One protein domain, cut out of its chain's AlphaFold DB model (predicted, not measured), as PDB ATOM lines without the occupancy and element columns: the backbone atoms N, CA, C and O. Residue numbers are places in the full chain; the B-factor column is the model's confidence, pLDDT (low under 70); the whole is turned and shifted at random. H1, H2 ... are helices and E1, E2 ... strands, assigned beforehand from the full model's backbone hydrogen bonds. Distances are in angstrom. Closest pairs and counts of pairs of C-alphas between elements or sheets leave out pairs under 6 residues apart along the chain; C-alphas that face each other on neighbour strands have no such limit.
ATOM      1  N   ILE A 113     -22.816  -0.795   1.308       94.50
ATOM      2  CA  ILE A 113     -23.411  -2.095   1.009       94.50
ATOM      3  C   ILE A 113     -22.699  -2.650  -0.217       94.50
ATOM      4  O   ILE A 113     -22.594  -1.954  -1.224       94.50
ATOM      5  N   TYR A 114     -22.240  -3.893  -0.137       95.69
ATOM      6  CA  TYR A 114     -21.696  -4.616  -1.280       95.69
ATOM      7  C   TYR A 114     -22.548  -5.832  -1.603       95.69
ATOM      8  O   TYR A 114     -23.113  -6.437  -0.693       95.69
ATOM      9  N   VAL A 115     -22.591  -6.213  -2.875       95.81
ATOM     10  CA  VAL A 115     -23.240  -7.440  -3.339       95.81
ATOM     11  C   VAL A 115     -22.220  -8.437  -3.878       95.81
ATOM     12  O   VAL A 115     -21.193  -8.069  -4.453       95.81
ATOM     13  N   ALA A 116     -22.503  -9.715  -3.655       92.31
ATOM     14  CA  ALA A 116     -21.890 -10.834  -4.349       92.31
ATOM     15  C   ALA A 116     -22.962 -11.834  -4.757       92.31
ATOM     16  O   ALA A 116     -23.987 -11.983  -4.087       92.31
ATOM     17  N   LYS A 117     -22.669 -12.556  -5.834       93.31
ATOM     18  CA  LYS A 117     -23.439 -13.702  -6.284       93.31
ATOM     19  C   LYS A 117     -22.507 -14.855  -6.595       93.31
ATOM     20  O   LYS A 117     -21.391 -14.626  -7.060       93.31
ATOM     21  N   GLY A 118     -22.976 -16.071  -6.383       86.75
ATOM     22  CA  GLY A 118     -22.349 -17.239  -6.978       86.75
ATOM     23  C   GLY A 118     -23.000 -18.533  -6.549       86.75
ATOM     24  O   GLY A 118     -23.848 -18.559  -5.657       86.75
ATOM     25  N   ASP A 119     -22.601 -19.601  -7.224       84.31
ATOM     26  CA  ASP A 119     -23.243 -20.890  -7.066       84.31
ATOM     27  C   ASP A 119     -22.782 -21.612  -5.807       84.31
ATOM     28  O   ASP A 119     -21.591 -21.826  -5.562       84.31
ATOM     29  N   VAL A 120     -23.762 -22.057  -5.033       81.00
ATOM     30  CA  VAL A 120     -23.569 -23.023  -3.967       81.00
ATOM     31  C   VAL A 120     -24.117 -24.358  -4.439       81.00
ATOM     32  O   VAL A 120     -25.280 -24.713  -4.249       81.00
ATOM     33  N   LEU A 121     -23.234 -25.099  -5.101       82.38
ATOM     34  CA  LEU A 121     -23.534 -26.437  -5.579       82.38
ATOM     35  C   LEU A 121     -23.711 -27.389  -4.412       82.38
ATOM     36  O   LEU A 121     -23.175 -27.174  -3.331       82.38
ATOM     37  N   ASN A 122     -24.410 -28.487  -4.666       79.06
ATOM     38  CA  ASN A 122     -24.479 -29.627  -3.777       79.06
ATOM     39  C   ASN A 122     -25.184 -29.373  -2.429       79.06
ATOM     40  O   ASN A 122     -25.524 -30.332  -1.766       79.06
ATOM     41  N   ALA A 123     -25.511 -28.146  -2.039       78.94
ATOM     42  CA  ALA A 123     -26.185 -27.844  -0.774       78.94
ATOM     43  C   ALA A 123     -27.645 -28.309  -0.678       78.94
ATOM     44  O   ALA A 123     -28.211 -28.363   0.419       78.94
ATOM     45  N   SER A 124     -28.269 -28.623  -1.813       85.06
ATOM     46  CA  SER A 124     -29.663 -29.040  -1.867       85.06
ATOM     47  C   SER A 124     -29.979 -30.019  -3.005       85.06
ATOM     48  O   SER A 124     -29.211 -30.174  -3.954       85.06
ATOM     49  N   ILE A 125     -31.125 -30.699  -2.889       89.19
ATOM     50  CA  ILE A 125     -31.773 -31.471  -3.964       89.19
ATOM     51  C   ILE A 125     -33.233 -31.037  -4.135       89.19
ATOM     52  O   ILE A 125     -33.869 -30.596  -3.173       89.19
ATOM     53  N   ASN A 126     -33.793 -31.230  -5.332       91.62
ATOM     54  CA  ASN A 126     -35.228 -31.070  -5.555       91.62
ATOM     55  C   ASN A 126     -35.981 -32.279  -4.964       91.62
ATOM     56  O   ASN A 126     -35.673 -33.429  -5.282       91.62
ATOM     57  N   ARG A 127     -36.961 -32.033  -4.088       89.69
ATOM     58  CA  ARG A 127     -37.781 -33.068  -3.428       89.69
ATOM     59  C   ARG A 127     -39.063 -33.428  -4.188       89.69
ATOM     60  O   ARG A 127     -39.750 -34.363  -3.790       89.69
ATOM     61  N   SER A 128     -39.361 -32.709  -5.267       91.06
ATOM     62  CA  SER A 128     -40.506 -32.901  -6.164       91.06
ATOM     63  C   SER A 128     -40.088 -32.872  -7.651       91.06
ATOM     64  O   SER A 128     -40.723 -32.179  -8.452       91.06
ATOM     65  N   PRO A 129     -39.056 -33.633  -8.073       89.94
ATOM     66  CA  PRO A 129     -38.492 -33.516  -9.420       89.94
ATOM     67  C   PRO A 129     -39.508 -33.858 -10.518       89.94
ATOM     68  O   PRO A 129     -39.508 -33.231 -11.570       89.94
ATOM     69  N   ALA A 130     -40.431 -34.789 -10.259       85.25
ATOM     70  CA  ALA A 130     -41.497 -35.130 -11.201       85.25
ATOM     71  C   ALA A 130     -42.409 -33.933 -11.522       85.25
ATOM     72  O   ALA A 130     -42.837 -33.785 -12.662       85.25
ATOM     73  N   SER A 131     -42.677 -33.061 -10.544       88.69
ATOM     74  CA  SER A 131     -43.459 -31.840 -10.760       88.69
ATOM     75  C   SER A 131     -42.661 -30.794 -11.530       88.69
ATOM     76  O   SER A 131     -43.215 -30.141 -12.408       88.69
ATOM     77  N   TYR A 132     -41.359 -30.666 -11.250       92.75
ATOM     78  CA  TYR A 132     -40.478 -29.787 -12.019       92.75
ATOM     79  C   TYR A 132     -40.447 -30.177 -13.504       92.75
ATOM     80  O   TYR A 132     -40.512 -29.309 -14.368       92.75
ATOM     81  N   GLU A 133     -40.421 -31.477 -13.818       93.19
ATOM     82  CA  GLU A 133     -40.415 -31.986 -15.197       93.19
ATOM     83  C   GLU A 133     -41.668 -31.617 -16.013       93.19
ATOM     84  O   GLU A 133     -41.606 -31.611 -17.247       93.19
ATOM     85  N   LEU A 134     -42.777 -31.267 -15.346       94.69
ATOM     86  CA  LEU A 134     -44.004 -30.787 -15.991       94.69
ATOM     87  C   LEU A 134     -43.895 -29.338 -16.488       94.69
ATOM     88  O   LEU A 134     -44.736 -28.914 -17.283       94.69
ATOM     89  N   ASN A 135     -42.872 -28.584 -16.067       96.12
ATOM     90  CA  ASN A 135     -42.605 -27.265 -16.635       96.12
ATOM     91  C   ASN A 135     -42.231 -27.395 -18.127       96.12
ATOM     92  O   ASN A 135     -41.557 -28.364 -18.513       96.12
ATOM     93  N   PRO A 136     -42.629 -26.430 -18.984       97.62
ATOM     94  CA  PRO A 136     -42.325 -26.454 -20.411       97.62
ATOM     95  C   PRO A 136     -40.843 -26.718 -20.693       97.62
ATOM     96  O   PRO A 136     -39.963 -26.078 -20.119       97.62
ATOM     97  N   ALA A 137     -40.551 -27.630 -21.624       97.25
ATOM     98  CA  ALA A 137     -39.173 -28.029 -21.917       97.25
ATOM     99  C   ALA A 137     -38.277 -26.837 -22.303       97.25
ATOM    100  O   ALA A 137     -37.122 -26.779 -21.889       97.25
ATOM    101  N   GLU A 138     -38.811 -25.865 -23.050       97.50
ATOM    102  CA  GLU A 138     -38.057 -24.661 -23.427       97.50
ATOM    103  C   GLU A 138     -37.768 -23.726 -22.249       97.50
ATOM    104  O   GLU A 138     -36.765 -23.019 -22.268       97.50
ATOM    105  N   GLU A 139     -38.596 -23.737 -21.202       97.44
ATOM    106  CA  GLU A 139     -38.286 -23.026 -19.962       97.44
ATOM    107  C   GLU A 139     -37.174 -23.745 -19.202       97.44
ATOM    108  O   GLU A 139     -36.178 -23.121 -18.846       97.44
ATOM    109  N   ARG A 140     -37.293 -25.066 -19.025       97.12
ATOM    110  CA  ARG A 140     -36.310 -25.867 -18.280       97.12
ATOM    111  C   ARG A 140     -34.907 -25.784 -18.876       97.12
ATOM    112  O   ARG A 140     -33.947 -25.646 -18.130       97.12
ATOM    113  N   LYS A 141     -34.780 -25.760 -20.209       97.00
ATOM    114  CA  LYS A 141     -33.490 -25.588 -20.911       97.00
ATOM    115  C   LYS A 141     -32.768 -24.269 -20.597       97.00
ATOM    116  O   LYS A 141     -31.585 -24.152 -20.904       97.00
ATOM    117  N   ARG A 142     -33.450 -23.269 -20.022       97.06
ATOM    118  CA  ARG A 142     -32.839 -21.992 -19.611       97.06
ATOM    119  C   ARG A 142     -32.075 -22.098 -18.291       97.06
ATOM    120  O   ARG A 142     -31.333 -21.175 -17.965       97.06
ATOM    121  N   TYR A 143     -32.262 -23.185 -17.548       94.62
ATOM    122  CA  TYR A 143     -31.670 -23.406 -16.236       94.62
ATOM    123  C   TYR A 143     -30.742 -24.618 -16.279       94.62
ATOM    124  O   TYR A 143     -30.987 -25.587 -16.994       94.62
ATOM    125  N   GLN A 144     -29.654 -24.562 -15.512       92.38
ATOM    126  CA  GLN A 144     -28.670 -25.647 -15.458       92.38
ATOM    127  C   GLN A 144     -29.102 -26.796 -14.534       92.38
ATOM    128  O   GLN A 144     -28.561 -27.894 -14.624       92.38
ATOM    129  N   SER A 145     -30.056 -26.541 -13.636       92.19
ATOM    130  CA  SER A 145     -30.486 -27.458 -12.581       92.19
ATOM    131  C   SER A 145     -31.974 -27.277 -12.262       92.19
ATOM    132  O   SER A 145     -32.580 -26.261 -12.605       92.19
ATOM    133  N   ASN A 146     -32.555 -28.268 -11.580       93.75
ATOM    134  CA  ASN A 146     -33.910 -28.218 -11.029       93.75
ATOM    135  C   ASN A 146     -33.966 -27.664  -9.594       93.75
ATOM    136  O   ASN A 146     -35.018 -27.702  -8.960       93.75
ATOM    137  N   VAL A 147     -32.843 -27.160  -9.086       92.31
ATOM    138  CA  VAL A 147     -32.752 -26.341  -7.874       92.31
ATOM    139  C   VAL A 147     -32.031 -25.044  -8.207       92.31
ATOM    140  O   VAL A 147     -31.161 -25.028  -9.080       92.31
ATOM    141  N   ASP A 148     -32.377 -23.971  -7.503       93.25
ATOM    142  CA  ASP A 148     -31.645 -22.713  -7.607       93.25
ATOM    143  C   ASP A 148     -30.344 -22.800  -6.802       93.25
ATOM    144  O   ASP A 148     -30.363 -22.980  -5.581       93.25
ATOM    145  N   THR A 149     -29.214 -22.732  -7.504       89.50
ATOM    146  CA  THR A 149     -27.878 -22.772  -6.903       89.50
ATOM    147  C   THR A 149     -27.328 -21.381  -6.617       89.50
ATOM    148  O   THR A 149     -26.352 -21.285  -5.871       89.50
ATOM    149  N   GLU A 150     -27.930 -20.309  -7.152       92.56
ATOM    150  CA  GLU A 150     -27.412 -18.954  -6.970       92.56
ATOM    151  C   GLU A 150     -27.640 -18.507  -5.522       92.56
ATOM    152  O   GLU A 150     -28.756 -18.417  -5.009       92.56
ATOM    153  N   MET A 151     -26.544 -18.190  -4.844       88.81
ATOM    154  CA  MET A 151     -26.561 -17.523  -3.558       88.81
ATOM    155  C   MET A 151     -26.283 -16.036  -3.768       88.81
ATOM    156  O   MET A 151     -25.267 -15.665  -4.358       88.81
ATOM    157  N   VAL A 152     -27.152 -15.179  -3.231       93.81
ATOM    158  CA  VAL A 152     -26.990 -13.719  -3.269       93.81
ATOM    159  C   VAL A 152     -26.639 -13.221  -1.876       93.81
ATOM    160  O   VAL A 152     -27.351 -13.485  -0.910       93.81
ATOM    161  N   LEU A 153     -25.541 -12.484  -1.752       91.12
ATOM    162  CA  LEU A 153     -25.057 -11.967  -0.480       91.12
ATOM    163  C   LEU A 153     -24.974 -10.447  -0.521       91.12
ATOM    164  O   LEU A 153     -24.343  -9.876  -1.404       91.12
ATOM    165  N   LEU A 154     -25.549  -9.807   0.494       94.75
ATOM    166  CA  LEU A 154     -25.305  -8.417   0.837       94.75
ATOM    167  C   LEU A 154     -24.356  -8.341   2.026       94.75
ATOM    168  O   LEU A 154     -24.596  -8.938   3.075       94.75
ATOM    169  N   LYS A 155     -23.279  -7.581   1.863       94.12
ATOM    170  CA  LYS A 155     -22.275  -7.311   2.885       94.12
ATOM    171  C   LYS A 155     -22.378  -5.866   3.330       94.12
ATOM    172  O   LYS A 155     -22.350  -4.954   2.506       94.12
ATOM    173  N   PHE A 156     -22.409  -5.663   4.637       95.06
ATOM    174  CA  PHE A 156     -22.495  -4.346   5.247       95.06
ATOM    175  C   PHE A 156     -21.172  -4.014   5.911       95.06
ATOM    176  O   PHE A 156     -20.676  -4.779   6.743       95.06
ATOM    177  N   VAL A 157     -20.597  -2.871   5.551       95.12
ATOM    178  CA  VAL A 157     -19.383  -2.355   6.187       95.12
ATOM    179  C   VAL A 157     -19.621  -0.953   6.717       95.12
ATOM    180  O   VAL A 157     -20.389  -0.186   6.138       95.12
ATOM    181  N   ASN A 158     -18.937  -0.593   7.794       94.12
ATOM    182  CA  ASN A 158     -18.943   0.776   8.292       94.12
ATOM    183  C   ASN A 158     -18.011   1.687   7.464       94.12
ATOM    184  O   ASN A 158     -17.328   1.252   6.536       94.12
ATOM    185  N   SER A 159     -17.939   2.964   7.838       93.38
ATOM    186  CA  SER A 159     -17.098   3.969   7.165       93.38
ATOM    187  C   SER A 159     -15.593   3.652   7.180       93.38
ATOM    188  O   SER A 159     -14.865   4.155   6.332       93.38
ATOM    189  N   SER A 160     -15.123   2.812   8.109       93.69
ATOM    190  CA  SER A 160     -13.730   2.336   8.160       93.69
ATOM    191  C   SER A 160     -13.475   1.089   7.301       93.69
ATOM    192  O   SER A 160     -12.360   0.579   7.273       93.69
ATOM    193  N   GLY A 161     -14.501   0.571   6.617       91.00
ATOM    194  CA  GLY A 161     -14.431  -0.673   5.846       91.00
ATOM    195  C   GLY A 161     -14.548  -1.945   6.691       91.00
ATOM    196  O   GLY A 161     -14.456  -3.045   6.148       91.00
ATOM    197  N   HIS A 162     -14.781  -1.824   8.001       93.88
ATOM    198  CA  HIS A 162     -14.964  -2.973   8.885       93.88
ATOM    199  C   HIS A 162     -16.353  -3.600   8.671       93.88
ATOM    200  O   HIS A 162     -17.344  -2.860   8.648       93.88
ATOM    201  N   PRO A 163     -16.458  -4.933   8.517       93.81
ATOM    202  CA  PRO A 163     -17.739  -5.605   8.345       93.81
ATOM    203  C   PRO A 163     -18.587  -5.514   9.618       93.81
ATOM    204  O   PRO A 163     -18.111  -5.808  10.708       93.81
ATOM    205  N   VAL A 164     -19.854  -5.134   9.471       94.19
ATOM    206  CA  VAL A 164     -20.822  -5.019  10.581       94.19
ATOM    207  C   VAL A 164     -21.990  -5.990  10.452       94.19
ATOM    208  O   VAL A 164     -22.685  -6.261  11.423       94.19
ATOM    209  N   GLY A 165     -22.194  -6.562   9.269       93.25
ATOM    210  CA  GLY A 165     -23.159  -7.632   9.099       93.25
ATOM    211  C   GLY A 165     -23.214  -8.153   7.678       93.25
ATOM    212  O   GLY A 165     -22.548  -7.639   6.771       93.25
ATOM    213  N   MET A 166     -24.052  -9.160   7.480       93.06
ATOM    214  CA  MET A 166     -24.409  -9.653   6.159       93.06
ATOM    215  C   MET A 166     -25.833 -10.191   6.124       93.06
ATOM    216  O   MET A 166     -26.360 -10.653   7.136       93.06
ATOM    217  N   LEU A 167     -26.414 -10.183   4.930       91.69
ATOM    218  CA  LEU A 167     -27.667 -10.854   4.635       91.69
ATOM    219  C   LEU A 167     -27.505 -11.704   3.383       91.69
ATOM    220  O   LEU A 167     -27.090 -11.216   2.335       91.69
ATOM    221  N   ASN A 168     -27.821 -12.980   3.511       89.19
ATOM    222  CA  ASN A 168     -27.617 -13.980   2.485       89.19
ATOM    223  C   ASN A 168     -28.947 -14.601   2.061       89.19
ATOM    224  O   ASN A 168     -29.704 -15.013   2.926       89.19
ATOM    225  N   TRP A 169     -29.213 -14.715   0.764       94.25
ATOM    226  CA  TRP A 169     -30.346 -15.454   0.210       94.25
ATOM    227  C   TRP A 169     -29.849 -16.703  -0.502       94.25
ATOM    228  O   TRP A 169     -28.957 -16.624  -1.345       94.25
ATOM    229  N   PHE A 170     -30.444 -17.843  -0.162       90.94
ATOM    230  CA  PHE A 170     -30.187 -19.123  -0.815       90.94
ATOM    231  C   PHE A 170     -31.376 -20.067  -0.601       90.94
ATOM    232  O   PHE A 170     -31.874 -20.167   0.525       90.94
ATOM    233  N   ALA A 171     -31.823 -20.758  -1.649       93.94
ATOM    234  CA  ALA A 171     -32.995 -21.630  -1.606       93.94
ATOM    235  C   ALA A 171     -32.651 -22.999  -0.997       93.94
ATOM    236  O   ALA A 171     -32.089 -23.862  -1.664       93.94
ATOM    237  N   VAL A 172     -32.993 -23.221   0.276       88.69
ATOM    238  CA  VAL A 172     -32.903 -24.553   0.904       88.69
ATOM    239  C   VAL A 172     -33.747 -24.610   2.172       88.69
ATOM    240  O   VAL A 172     -33.583 -23.775   3.060       88.69
ATOM    241  N   HIS A 173     -34.630 -25.605   2.301       93.62
ATOM    242  CA  HIS A 173     -35.409 -25.783   3.531       93.62
ATOM    243  C   HIS A 173     -34.506 -25.952   4.764       93.62
ATOM    244  O   HIS A 173     -33.553 -26.733   4.754       93.62
ATOM    245  N   ALA A 174     -34.887 -25.326   5.875       87.75
ATOM    246  CA  ALA A 174     -34.284 -25.549   7.188       87.75
ATOM    247  C   ALA A 174     -34.925 -26.779   7.874       87.75
ATOM    248  O   ALA A 174     -35.697 -26.678   8.828       87.75
ATOM    249  N   THR A 175     -34.638 -27.953   7.294       90.81
ATOM    250  CA  THR A 175     -35.150 -29.288   7.684       90.81
ATOM    251  C   THR A 175     -34.034 -30.337   7.781       90.81
ATOM    252  O   THR A 175     -34.251 -31.526   7.523       90.81
ATOM    253  N   SER A 176     -32.811 -29.910   8.105       84.56
ATOM    254  CA  SER A 176     -31.708 -30.834   8.386       84.56
ATOM    255  C   SER A 176     -31.948 -31.594   9.695       84.56
ATOM    256  O   SER A 176     -31.619 -32.777   9.801       84.56
ATOM    257  N   MET A 177     -32.569 -30.943  10.679       77.88
ATOM    258  CA  MET A 177     -33.146 -31.593  11.849       77.88
ATOM    259  C   MET A 177     -34.481 -32.229  11.446       77.88
ATOM    260  O   MET A 177     -35.407 -31.551  11.003       77.88
ATOM    261  N   ASN A 178     -34.583 -33.552  11.580       86.38
ATOM    262  CA  ASN A 178     -35.797 -34.281  11.218       86.38
ATOM    263  C   ASN A 178     -36.899 -34.147  12.294       86.38
ATOM    264  O   ASN A 178     -36.659 -33.672  13.400       86.38
ATOM    265  N   MET A 179     -38.101 -34.651  12.000       88.56
ATOM    266  CA  MET A 179     -39.262 -34.559  12.901       88.56
ATOM    267  C   MET A 179     -39.133 -35.308  14.242       88.56
ATOM    268  O   MET A 179     -39.982 -35.136  15.109       88.56
ATOM    269  N   THR A 180     -38.126 -36.172  14.413       88.69
ATOM    270  CA  THR A 180     -37.881 -36.865  15.695       88.69
ATOM    271  C   THR A 180     -37.061 -36.018  16.667       88.69
ATOM    272  O   THR A 180     -36.963 -36.354  17.846       88.69
ATOM    273  N   ASN A 181     -36.485 -34.911  16.189       84.19
ATOM    274  CA  ASN A 181     -35.810 -33.941  17.029       84.19
ATOM    275  C   ASN A 181     -36.805 -33.264  17.986       84.19
ATOM    276  O   ASN A 181     -37.843 -32.760  17.570       84.19
ATOM    277  N   THR A 182     -36.446 -33.202  19.265       90.69
ATOM    278  CA  THR A 182     -37.223 -32.518  20.309       90.69
ATOM    279  C   THR A 182     -36.527 -31.261  20.837       90.69
ATOM    280  O   THR A 182     -37.057 -30.586  21.720       90.69
ATOM    281  N   LEU A 183     -35.339 -30.934  20.317       88.94
ATOM    282  CA  LEU A 183     -34.552 -29.777  20.735       88.94
ATOM    283  C   LEU A 183     -34.865 -28.557  19.868       88.94
ATOM    284  O   LEU A 183     -34.933 -28.657  18.645       88.94
ATOM    285  N   ILE A 184     -34.980 -27.384  20.493       88.81
ATOM    286  CA  ILE A 184     -35.118 -26.126  19.750       88.81
ATOM    287  C   ILE A 184     -33.837 -25.871  18.949       88.81
ATOM    288  O   ILE A 184     -32.737 -25.952  19.500       88.81
ATOM    289  N   SER A 185     -33.981 -25.560  17.660       84.50
ATOM    290  CA  SER A 185     -32.861 -25.323  16.750       84.50
ATOM    291  C   SER A 185     -33.238 -24.367  15.619       84.50
ATOM    292  O   SER A 185     -34.349 -24.399  15.086       84.50
ATOM    293  N   SER A 186     -32.277 -23.541  15.214       81.12
ATOM    294  CA  SER A 186     -32.341 -22.694  14.020       81.12
ATOM    295  C   SER A 186     -31.855 -23.411  12.743       81.12
ATOM    296  O   SER A 186     -31.777 -22.807  11.674       81.12
ATOM    297  N   ASP A 187     -31.598 -24.722  12.844       84.19
ATOM    298  CA  ASP A 187     -31.286 -25.640  11.741       84.19
ATOM    299  C   ASP A 187     -30.057 -25.194  10.912       84.19
ATOM    300  O   ASP A 187     -29.141 -24.555  11.429       84.19
ATOM    301  N   ASN A 188     -29.978 -25.575   9.638       80.12
ATOM    302  CA  ASN A 188     -28.823 -25.341   8.773       80.12
ATOM    303  C   ASN A 188     -28.501 -23.848   8.554       80.12
ATOM    304  O   ASN A 188     -27.333 -23.462   8.620       80.12
ATOM    305  N   LYS A 189     -29.511 -22.997   8.346       82.94
ATOM    306  CA  LYS A 189     -29.344 -21.549   8.145       82.94
ATOM    307  C   LYS A 189     -28.922 -20.838   9.422       82.94
ATOM    308  O   LYS A 189     -28.026 -19.998   9.381       82.94
ATOM    309  N   GLY A 190     -29.507 -21.217  10.553       79.06
ATOM    310  CA  GLY A 190     -29.097 -20.711  11.853       79.06
ATOM    311  C   GLY A 190     -27.686 -21.132  12.232       79.06
ATOM    312  O   GLY A 190     -26.904 -20.309  12.698       79.06
ATOM    313  N   LEU A 191     -27.306 -22.384  11.960       81.69
ATOM    314  CA  LEU A 191     -25.927 -22.831  12.142       81.69
ATOM    315  C   LEU A 191     -24.958 -22.016  11.274       81.69
ATOM    316  O   LEU A 191     -23.920 -21.581  11.766       81.69
ATOM    317  N   ALA A 192     -25.307 -21.755  10.011       80.69
ATOM    318  CA  ALA A 192     -24.499 -20.911   9.139       80.69
ATOM    319  C   ALA A 192     -24.356 -19.478   9.693       80.69
ATOM    320  O   ALA A 192     -23.245 -18.946   9.706       80.69
ATOM    321  N   ALA A 193     -25.438 -18.880  10.210       83.00
ATOM    322  CA  ALA A 193     -25.402 -17.583  10.889       83.00
ATOM    323  C   ALA A 193     -24.429 -17.595  12.075       83.00
ATOM    324  O   ALA A 193     -23.496 -16.793  12.114       83.00
ATOM    325  N   LEU A 194     -24.582 -18.569  12.976       80.88
ATOM    326  CA  LEU A 194     -23.739 -18.722  14.160       80.88
ATOM    327  C   LEU A 194     -22.259 -18.891  13.807       80.88
ATOM    328  O   LEU A 194     -21.411 -18.261  14.431       80.88
ATOM    329  N   MET A 195     -21.936 -19.688  12.785       81.75
ATOM    330  CA  MET A 195     -20.553 -19.887  12.336       81.75
ATOM    331  C   MET A 195     -19.925 -18.597  11.786       81.75
ATOM    332  O   MET A 195     -18.737 -18.343  11.998       81.75
ATOM    333  N   PHE A 196     -20.701 -17.771  11.079       83.88
ATOM    334  CA  PHE A 196     -20.227 -16.471  10.597       83.88
ATOM    335  C   PHE A 196     -20.045 -15.469  11.736       83.88
ATOM    336  O   PHE A 196     -19.025 -14.777  11.786       83.88
ATOM    337  N   GLU A 197     -21.004 -15.410  12.658       85.81
ATOM    338  CA  GLU A 197     -20.942 -14.535  13.825       85.81
ATOM    339  C   GLU A 197     -19.783 -14.903  14.743       85.81
ATOM    340  O   GLU A 197     -19.003 -14.026  15.098       85.81
ATOM    341  N   GLU A 198     -19.599 -16.182  15.079       85.75
ATOM    342  CA  GLU A 198     -18.486 -16.642  15.915       85.75
ATOM    343  C   GLU A 198     -17.136 -16.219  15.321       85.75
ATOM    344  O   GLU A 198     -16.269 -15.679  16.019       85.75
ATOM    345  N   ARG A 199     -16.983 -16.417  14.007       86.56
ATOM    346  CA  ARG A 199     -15.758 -16.100  13.279       86.56
ATOM    347  C   ARG A 199     -15.457 -14.604  13.253       86.56
ATOM    348  O   ARG A 199     -14.298 -14.224  13.397       86.56
ATOM    349  N   LEU A 200     -16.465 -13.761  13.030       89.25
ATOM    350  CA  LEU A 200     -16.274 -12.314  12.871       89.25
ATOM    351  C   LEU A 200     -16.328 -11.549  14.200       89.25
ATOM    352  O   LEU A 200     -15.735 -10.478  14.303       89.25
ATOM    353  N   ASN A 201     -16.949 -12.117  15.234       90.44
ATOM    354  CA  ASN A 201     -17.007 -11.532  16.575       90.44
ATOM    355  C   ASN A 201     -15.866 -11.985  17.502       90.44
ATOM    356  O   ASN A 201     -15.698 -11.396  18.575       90.44
ATOM    357  N   GLY A 202     -15.077 -12.984  17.088       83.44
ATOM    358  CA  GLY A 202     -13.870 -13.442  17.778       83.44
ATOM    359  C   GLY A 202     -14.139 -14.369  18.967       83.44
ATOM    360  O   GLY A 202     -13.772 -14.026  20.087       83.44
ATOM    361  N   HIS A 203     -14.771 -15.528  18.728       76.94
ATOM    362  CA  HIS A 203     -15.065 -16.572  19.734       76.94
ATOM    363  C   HIS A 203     -15.716 -16.041  21.024       76.94
ATOM    364  O   HIS A 203     -15.383 -16.440  22.141       76.94
ATOM    365  N   ARG A 204     -16.654 -15.104  20.871       81.56
ATOM    366  CA  ARG A 204     -17.532 -14.670  21.963       81.56
ATOM    367  C   ARG A 204     -18.589 -15.735  22.242       81.56
ATOM    368  O   ARG A 204     -18.804 -16.644  21.445       81.56
ATOM    369  N   ASN A 205     -19.293 -15.581  23.363       82.25
ATOM    370  CA  ASN A 205     -20.491 -16.373  23.622       82.25
ATOM    371  C   ASN A 205     -21.486 -16.226  22.462       82.25
ATOM    372  O   ASN A 205     -21.663 -15.131  21.926       82.25
ATOM    373  N   VAL A 206     -22.164 -17.323  22.123       76.50
ATOM    374  CA  VAL A 206     -23.206 -17.363  21.089       76.50
ATOM    375  C   VAL A 206     -24.231 -16.242  21.300       76.50
ATOM    376  O   VAL A 206     -24.680 -16.006  22.423       76.50
ATOM    377  N   GLY A 207     -24.590 -15.540  20.221       75.56
ATOM    378  CA  GLY A 207     -25.518 -14.407  20.254       75.56
ATOM    379  C   GLY A 207     -24.923 -13.101  20.800       75.56
ATOM    380  O   GLY A 207     -25.669 -12.159  21.059       75.56
ATOM    381  N   GLN A 208     -23.602 -13.028  21.004       84.44
ATOM    382  CA  GLN A 208     -22.905 -11.797  21.381       84.44
ATOM    383  C   GLN A 208     -21.917 -11.347  20.306       84.44
ATOM    384  O   GLN A 208     -21.137 -12.133  19.772       84.44
ATOM    385  N   GLY A 209     -21.859 -10.034  20.103       87.88
ATOM    386  CA  GLY A 209     -20.880  -9.385  19.243       87.88
ATOM    387  C   GLY A 209     -21.521  -8.352  18.318       87.88
ATOM    388  O   GLY A 209     -22.744  -8.293  18.219       87.88
ATOM    389  N   PRO A 210     -20.706  -7.477  17.709       89.88
ATOM    390  CA  PRO A 210     -21.205  -6.417  16.838       89.88
ATOM    391  C   PRO A 210     -21.565  -6.891  15.424       89.88
ATOM    392  O   PRO A 210     -22.396  -6.252  14.786       89.88
ATOM    393  N   PHE A 211     -20.939  -7.959  14.919       92.88
ATOM    394  CA  PHE A 211     -21.246  -8.518  13.606       92.88
ATOM    395  C   PHE A 211     -22.499  -9.383  13.677       92.88
ATOM    396  O   PHE A 211     -22.619 -10.235  14.558       92.88
ATOM    397  N   VAL A 212     -23.378  -9.188  12.699       92.38
ATOM    398  CA  VAL A 212     -24.670  -9.862  12.601       92.38
ATOM    399  C   VAL A 212     -24.767 -10.629  11.281       92.38
ATOM    400  O   VAL A 212     -24.651 -10.038  10.203       92.38
ATOM    401  N   GLY A 213     -24.982 -11.944  11.352       88.50
ATOM    402  CA  GLY A 213     -25.095 -12.817  10.183       88.50
ATOM    403  C   GLY A 213     -26.527 -13.296   9.971       88.50
ATOM    404  O   GLY A 213     -27.067 -13.996  10.815       88.50
ATOM    405  N   ALA A 214     -27.141 -12.972   8.832       89.12
ATOM    406  CA  ALA A 214     -28.500 -13.409   8.516       89.12
ATOM    407  C   ALA A 214     -28.546 -14.255   7.235       89.12
ATOM    408  O   ALA A 214     -27.999 -13.864   6.204       89.12
ATOM    409  N   PHE A 215     -29.250 -15.388   7.291       86.31
ATOM    410  CA  PHE A 215     -29.456 -16.298   6.161       86.31
ATOM    411  C   PHE A 215     -30.949 -16.417   5.845       86.31
ATOM    412  O   PHE A 215     -31.671 -17.206   6.445       86.31
ATOM    413  N   ALA A 216     -31.404 -15.622   4.888       90.00
ATOM    414  CA  ALA A 216     -32.743 -15.626   4.335       90.00
ATOM    415  C   ALA A 216     -33.029 -16.843   3.454       90.00
ATOM    416  O   ALA A 216     -32.134 -17.461   2.860       90.00
ATOM    417  N   GLN A 217     -34.317 -17.138   3.342       91.25
ATOM    418  CA  GLN A 217     -34.858 -18.007   2.312       91.25
ATOM    419  C   GLN A 217     -35.030 -17.267   0.984       91.25
ATOM    420  O   GLN A 217     -35.251 -16.056   0.966       91.25
ATOM    421  N   ALA A 218     -34.919 -18.016  -0.111       92.94
ATOM    422  CA  ALA A 218     -35.242 -17.557  -1.458       92.94
ATOM    423  C   ALA A 218     -36.513 -18.275  -1.956       92.94
ATOM    424  O   ALA A 218     -37.606 -17.980  -1.488       92.94
ATOM    425  N   ASN A 219     -36.373 -19.197  -2.905       94.69
ATOM    426  CA  ASN A 219     -37.427 -19.999  -3.528       94.69
ATOM    427  C   ASN A 219     -37.256 -21.483  -3.164       94.69
ATOM    428  O   ASN A 219     -36.975 -22.323  -4.010       94.69
ATOM    429  N   GLU A 220     -37.402 -21.820  -1.885       92.56
ATOM    430  CA  GLU A 220     -37.068 -23.134  -1.331       92.56
ATOM    431  C   GLU A 220     -38.184 -24.184  -1.413       92.56
ATOM    432  O   GLU A 220     -37.976 -25.299  -0.946       92.56
ATOM    433  N   GLY A 221     -39.361 -23.863  -1.961       93.69
ATOM    434  CA  GLY A 221     -40.600 -24.653  -1.840       93.69
ATOM    435  C   GLY A 221     -40.473 -26.160  -2.117       93.69
ATOM    436  O   GLY A 221     -41.067 -26.977  -1.409       93.69
ATOM    437  N   ASP A 222     -39.663 -26.552  -3.092       92.81
ATOM    438  CA  ASP A 222     -39.359 -27.934  -3.470       92.81
ATOM    439  C   ASP A 222     -37.881 -28.304  -3.249       92.81
ATOM    440  O   ASP A 222     -37.404 -29.305  -3.776       92.81
ATOM    441  N   VAL A 223     -37.162 -27.559  -2.409       92.31
ATOM    442  CA  VAL A 223     -35.716 -27.691  -2.208       92.31
ATOM    443  C   VAL A 223     -35.391 -28.228  -0.813       92.31
ATOM    444  O   VAL A 223     -35.700 -27.606   0.205       92.31
ATOM    445  N   SER A 224     -34.747 -29.393  -0.754       91.12
ATOM    446  CA  SER A 224     -34.415 -30.124   0.475       91.12
ATOM    447  C   SER A 224     -32.911 -30.101   0.774       91.12
ATOM    448  O   SER A 224     -32.118 -30.279  -0.152       91.12
ATOM    449  N   PRO A 225     -32.495 -29.985   2.053       85.69
ATOM    450  CA  PRO A 225     -31.098 -30.143   2.467       85.69
ATOM    451  C   PRO A 225     -30.676 -31.619   2.591       85.69
ATOM    452  O   PRO A 225     -29.522 -31.918   2.893       85.69
ATOM    453  N   ASN A 226     -31.603 -32.571   2.427       86.75
ATOM    454  CA  ASN A 226     -31.361 -33.995   2.663       86.75
ATOM    455  C   ASN A 226     -30.838 -34.692   1.408       86.75
ATOM    456  O   ASN A 226     -31.549 -35.395   0.695       86.75
ATOM    457  N   LEU A 227     -29.546 -34.521   1.172       81.31
ATOM    458  CA  LEU A 227     -28.886 -34.855  -0.088       81.31
ATOM    459  C   LEU A 227     -28.700 -36.350  -0.348       81.31
ATOM    460  O   LEU A 227     -28.255 -36.752  -1.418       81.31
ATOM    461  N   ARG A 228     -29.000 -37.191   0.641       77.94
ATOM    462  CA  ARG A 228     -28.972 -38.652   0.491       77.94
ATOM    463  C   ARG A 228     -30.193 -39.189  -0.262       77.94
ATOM    464  O   ARG A 228     -30.269 -40.404  -0.439       77.94
ATOM    465  N   GLY A 229     -31.105 -38.303  -0.667       69.50
ATOM    466  CA  GLY A 229     -32.369 -38.646  -1.301       69.50
ATOM    467  C   GLY A 229     -33.376 -39.243  -0.310       69.50
ATOM    468  O   GLY A 229     -33.016 -39.608   0.820       69.50
ATOM    469  N   PRO A 230     -34.660 -39.320  -0.696       65.56
ATOM    470  CA  PRO A 230     -35.657 -40.055   0.073       65.56
ATOM    471  C   PRO A 230     -35.278 -41.541   0.214       65.56
ATOM    472  O   PRO A 230     -34.592 -42.118  -0.620       65.56
ATOM    473  N   LYS A 231     -35.722 -42.204   1.283       63.94
ATOM    474  CA  LYS A 231     -35.577 -43.660   1.450       63.94
ATOM    475  C   LYS A 231     -36.873 -44.241   1.977       63.94
ATOM    476  O   LYS A 231     -37.537 -43.608   2.796       63.94
ATOM    477  N   CYS A 232     -37.211 -45.450   1.546       44.94
ATOM    478  CA  CYS A 232     -38.353 -46.169   2.097       44.94
ATOM    479  C   CYS A 232     -38.091 -46.517   3.574       44.94
ATOM    480  O   CYS A 232     -37.049 -47.087   3.898       44.94
ATOM    481  N   ILE A 233     -39.027 -46.173   4.465       46.16
ATOM    482  CA  ILE A 233     -38.879 -46.350   5.923       46.16
ATOM    483  C   ILE A 233     -38.826 -47.838   6.308       46.16
ATOM    484  O   ILE A 233     -38.100 -48.218   7.220       46.16
ATOM    485  N   ASP A 234     -39.573 -48.676   5.596       39.19
ATOM    486  CA  ASP A 234     -39.714 -50.113   5.833       39.19
ATOM    487  C   ASP A 234     -38.547 -50.944   5.274       39.19
ATOM    488  O   ASP A 234     -38.105 -51.906   5.897       39.19
ATOM    489  N   THR A 235     -38.031 -50.574   4.100       47.66
ATOM    490  CA  THR A 235     -37.038 -51.367   3.355       47.66
ATOM    491  C   THR A 235     -35.644 -50.747   3.326       47.66
ATOM    492  O   THR A 235     -34.695 -51.403   2.897       47.66
ATOM    493  N   GLY A 236     -35.499 -49.476   3.716       53.97
ATOM    494  CA  GLY A 236     -34.240 -48.726   3.651       53.97
ATOM    495  C   GLY A 236     -33.710 -48.489   2.231       53.97
ATOM    496  O   GLY A 236     -32.617 -47.932   2.073       53.97
ATOM    497  N   ARG A 237     -34.457 -48.912   1.199       52.06
ATOM    498  CA  ARG A 237     -34.063 -48.790  -0.205       52.06
ATOM    499  C   ARG A 237     -34.033 -47.312  -0.618       52.06
ATOM    500  O   ARG A 237     -34.925 -46.563  -0.208       52.06
ATOM    501  N   PRO A 238     -33.017 -46.882  -1.389       51.03
ATOM    502  CA  PRO A 238     -32.957 -45.527  -1.917       51.03
ATOM    503  C   PRO A 238     -34.158 -45.226  -2.810       51.03
ATOM    504  O   PRO A 238     -34.496 -46.013  -3.692       51.03
ATOM    505  N   CYS A 239     -34.735 -44.053  -2.603       55.19
ATOM    506  CA  CYS A 239     -35.431 -43.301  -3.625       55.19
ATOM    507  C   CYS A 239     -34.438 -42.200  -4.062       55.19
ATOM    508  O   CYS A 239     -33.976 -41.396  -3.260       55.19
ATOM    509  N   ASP A 240     -34.003 -42.270  -5.310       37.62
ATOM    510  CA  ASP A 240     -32.813 -41.604  -5.877       37.62
ATOM    511  C   ASP A 240     -32.955 -40.052  -5.961       37.62
ATOM    512  O   ASP A 240     -34.088 -39.578  -6.000       37.62
ATOM    513  N   TYR A 241     -31.972 -39.129  -5.985       43.25
ATOM    514  CA  TYR A 241     -30.507 -39.080  -6.208       43.25
ATOM    515  C   TYR A 241     -29.831 -38.022  -5.264       43.25
ATOM    516  O   TYR A 241     -30.467 -37.497  -4.354       43.25
ATOM    517  N   VAL A 242     -28.537 -37.704  -5.470       32.09
ATOM    518  CA  VAL A 242     -27.427 -37.662  -4.476       32.09
ATOM    519  C   VAL A 242     -26.558 -36.350  -4.462       32.09
ATOM    520  O   VAL A 242     -26.042 -35.979  -5.503       32.09
ATOM    521  N   HIS A 243     -26.309 -35.786  -3.249       32.19
ATOM    522  CA  HIS A 243     -25.113 -35.125  -2.582       32.19
ATOM    523  C   HIS A 243     -24.531 -33.702  -2.885       32.19
ATOM    524  O   HIS A 243     -23.951 -33.498  -3.939       32.19
ATOM    525  N   GLY A 244     -24.396 -32.843  -1.830       29.62
ATOM    526  CA  GLY A 244     -23.146 -32.342  -1.139       29.62
ATOM    527  C   GLY A 244     -23.076 -30.902  -0.454       29.62
ATOM    528  O   GLY A 244     -23.939 -30.495   0.302       29.62
ATOM    529  N   SER A 245     -21.922 -30.210  -0.511       34.84
ATOM    530  CA  SER A 245     -21.412 -29.080   0.351       34.84
ATOM    531  C   SER A 245     -21.803 -27.591   0.144       34.84
ATOM    532  O   SER A 245     -21.747 -27.181  -0.999       34.84
ATOM    533  N   CYS A 246     -21.977 -26.711   1.163       44.22
ATOM    534  CA  CYS A 246     -22.168 -25.241   0.975       44.22
ATOM    535  C   CYS A 246     -20.878 -24.356   0.981       44.22
ATOM    536  O   CYS A 246     -20.085 -24.458   1.915       44.22
ATOM    537  N   ASN A 247     -20.753 -23.373   0.059       50.03
ATOM    538  CA  ASN A 247     -19.587 -22.469  -0.165       50.03
ATOM    539  C   ASN A 247     -19.765 -20.973   0.249       50.03
ATOM    540  O   ASN A 247     -19.083 -20.085  -0.262       50.03
ATOM    541  N   GLY A 248     -20.645 -20.635   1.198       56.03
ATOM    542  CA  GLY A 248     -21.040 -19.231   1.468       56.03
ATOM    543  C   GLY A 248     -19.932 -18.234   1.874       56.03
ATOM    544  O   GLY A 248     -20.125 -17.023   1.783       56.03
ATOM    545  N   ARG A 249     -18.753 -18.701   2.307       70.62
ATOM    546  CA  ARG A 249     -17.627 -17.839   2.721       70.62
ATOM    547  C   ARG A 249     -16.965 -17.109   1.554       70.62
ATOM    548  O   ARG A 249     -16.627 -15.934   1.689       70.62
ATOM    549  N   GLU A 250     -16.770 -17.798   0.437       76.75
ATOM    550  CA  GLU A 250     -16.066 -17.245  -0.725       76.75
ATOM    551  C   GLU A 250     -16.809 -16.019  -1.266       76.75
ATOM    552  O   GLU A 250     -16.192 -15.004  -1.580       76.75
ATOM    553  N   LEU A 251     -18.145 -16.054  -1.239       76.50
ATOM    554  CA  LEU A 251     -18.991 -14.934  -1.650       76.50
ATOM    555  C   LEU A 251     -18.865 -13.714  -0.735       76.50
ATOM    556  O   LEU A 251     -18.803 -12.586  -1.221       76.50
ATOM    557  N   PHE A 252     -18.773 -13.909   0.583       81.31
ATOM    558  CA  PHE A 252     -18.579 -12.795   1.520       81.31
ATOM    559  C   PHE A 252     -17.230 -12.080   1.310       81.31
ATOM    560  O   PHE A 252     -17.128 -10.853   1.447       81.31
ATOM    561  N   GLU A 253     -16.186 -12.840   0.976       85.44
ATOM    562  CA  GLU A 253     -14.858 -12.306   0.654       85.44
ATOM    563  C   GLU A 253     -14.828 -11.668  -0.754       85.44
ATOM    564  O   GLU A 253     -14.147 -10.658  -0.956       85.44
ATOM    565  N   ALA A 254     -15.616 -12.190  -1.701       85.81
ATOM    566  CA  ALA A 254     -15.701 -11.708  -3.080       85.81
ATOM    567  C   ALA A 254     -16.592 -10.466  -3.282       85.81
ATOM    568  O   ALA A 254     -16.432  -9.781  -4.293       85.81
ATOM    569  N   ALA A 255     -17.494 -10.147  -2.345       85.31
ATOM    570  CA  ALA A 255     -18.386  -8.984  -2.424       85.31
ATOM    571  C   ALA A 255     -17.606  -7.661  -2.498       85.31
ATOM    572  O   ALA A 255     -17.099  -7.158  -1.489       85.31
ATOM    573  N   LYS A 256     -17.519  -7.107  -3.712       89.69
ATOM    574  CA  LYS A 256     -16.803  -5.861  -4.045       89.69
ATOM    575  C   LYS A 256     -17.654  -4.867  -4.835       89.69
ATOM    576  O   LYS A 256     -17.272  -3.705  -4.936       89.69
ATOM    577  N   GLU A 257     -18.782  -5.303  -5.388       94.56
ATOM    578  CA  GLU A 257     -19.700  -4.439  -6.127       94.56
ATOM    579  C   GLU A 257     -20.519  -3.601  -5.140       94.56
ATOM    580  O   GLU A 257     -21.293  -4.150  -4.362       94.56
ATOM    581  N   GLU A 258     -20.308  -2.284  -5.121       93.00
ATOM    582  CA  GLU A 258     -21.013  -1.363  -4.223       93.00
ATOM    583  C   GLU A 258     -22.430  -1.079  -4.738       93.00
ATOM    584  O   GLU A 258     -22.613  -0.634  -5.870       93.00
ATOM    585  N   ILE A 259     -23.437  -1.271  -3.883       89.88
ATOM    586  CA  ILE A 259     -24.813  -0.862  -4.174       89.88
ATOM    587  C   ILE A 259     -24.987   0.610  -3.798       89.88
ATOM    588  O   ILE A 259     -24.762   1.010  -2.654       89.88
ATOM    589  N   SER A 260     -25.463   1.408  -4.754       89.31
ATOM    590  CA  SER A 260     -25.830   2.811  -4.558       89.31
ATOM    591  C   SER A 260     -27.129   3.144  -5.298       89.31
ATOM    592  O   SER A 260     -27.511   2.457  -6.244       89.31
ATOM    593  N   GLY A 261     -27.840   4.179  -4.847       88.25
ATOM    594  CA  GLY A 261     -29.100   4.619  -5.450       88.25
ATOM    595  C   GLY A 261     -30.171   4.959  -4.416       88.25
ATOM    596  O   GLY A 261     -29.942   4.908  -3.207       88.25
TER     597      GLY A 261
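What this domain is: This is residues 113 to 261 of the 291 residues of the protein "Neutral ceramidase" of Opisthorchis viverrini (UniProt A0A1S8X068). A strongly twisted five-stranded sheet makes one end of a flat domain, with the long helix H3 packed over its edge strand E4 and the short helix H4 on the same face, while no named helix is on the other face. The tiny helices H1 and H2 and long loops make the other end, where residues 134 to 139, 179 to 184 and 232 to 237 stick out. The printed part has 149 residues with four named helices and five named strands, in the order E1 H1 H2 E2 E3 H3 E4 H4 E5, and the mixed sheet runs E4 E3 E2 E1 E5. The class is mixed, helices and strands, with only 61 residues in named elements. The whole is only just compact, close to loose, with a radius of gyration of the C-alphas of 17.7 A, and spans 56 by 43 by 20 A.

Where its parts are: E1, residues 113 to 119, begins at C-alpha 113 (-23.411, -2.095, 1.009) and is 20.5 A long. H1, residues 129 to 132, and H2, residues 137 to 140, follow. E2, residues 150 to 158, is 26.3 A long, and E3, residues 163 to 169, 17.9 A. H3, residues 187 to 201, begins at C-alpha 187 (-31.286, -25.640, 11.741) and is 20.6 A long. E4 is residues 212 to 216, 12.9 A, and H4 residues 248 to 254, 10.3 A. E5, residues 257 to 259, ends at C-alpha 259 (-24.813, -0.862, -4.174).

How they stand to each other: E2 and E3 form an antiparallel hairpin, with N 154 and O 167 2.8 A apart. E2 and E1 are antiparallel, with N 153 and O 116 at 2.8 A. E1 and edge strand E5 are antiparallel, with N 115 and O 257 at 2.9 A. E4, the other edge strand, is parallel to E3, with N 168 and O 214 at 2.8 A. E3, H3 and E4 form a strand-helix-strand unit, two parallel neighbour strands with a helix between, whose crossover is right-handed. H3 is over E4 at a height over the sheet of 7.2 A and runs along the strands, at 24 degrees to E4 on the local plane; the closest C-alphas, of Ala 193 and Gly 213, are 4.8 A apart. H4 touches E1, the closest C-alphas being those of Ala 116 and Leu 251, 5.7 A apart. H3 and H4 lie on the same face of the sheet E4 E3 E2 E1 E5 and make two layers with it, that is, helices on one face of a sheet. H1 and H2 are not on the sheet. Every O i to N i+4 pair is within hydrogen-bond range in H3, 2 of 3 in H4, and H1 and H2 are too short for such a pair.

The domain as a whole: The C-alphas of Ser 159 and Thr 235, the two farthest apart, are 58.9 A apart. The printed part has no cut. The links E3 to H3 and E4 to H4 are long, with 17 and 31 residues. Mean pLDDT of the printed part is 83.2, and residues 229 to 248 are under 70.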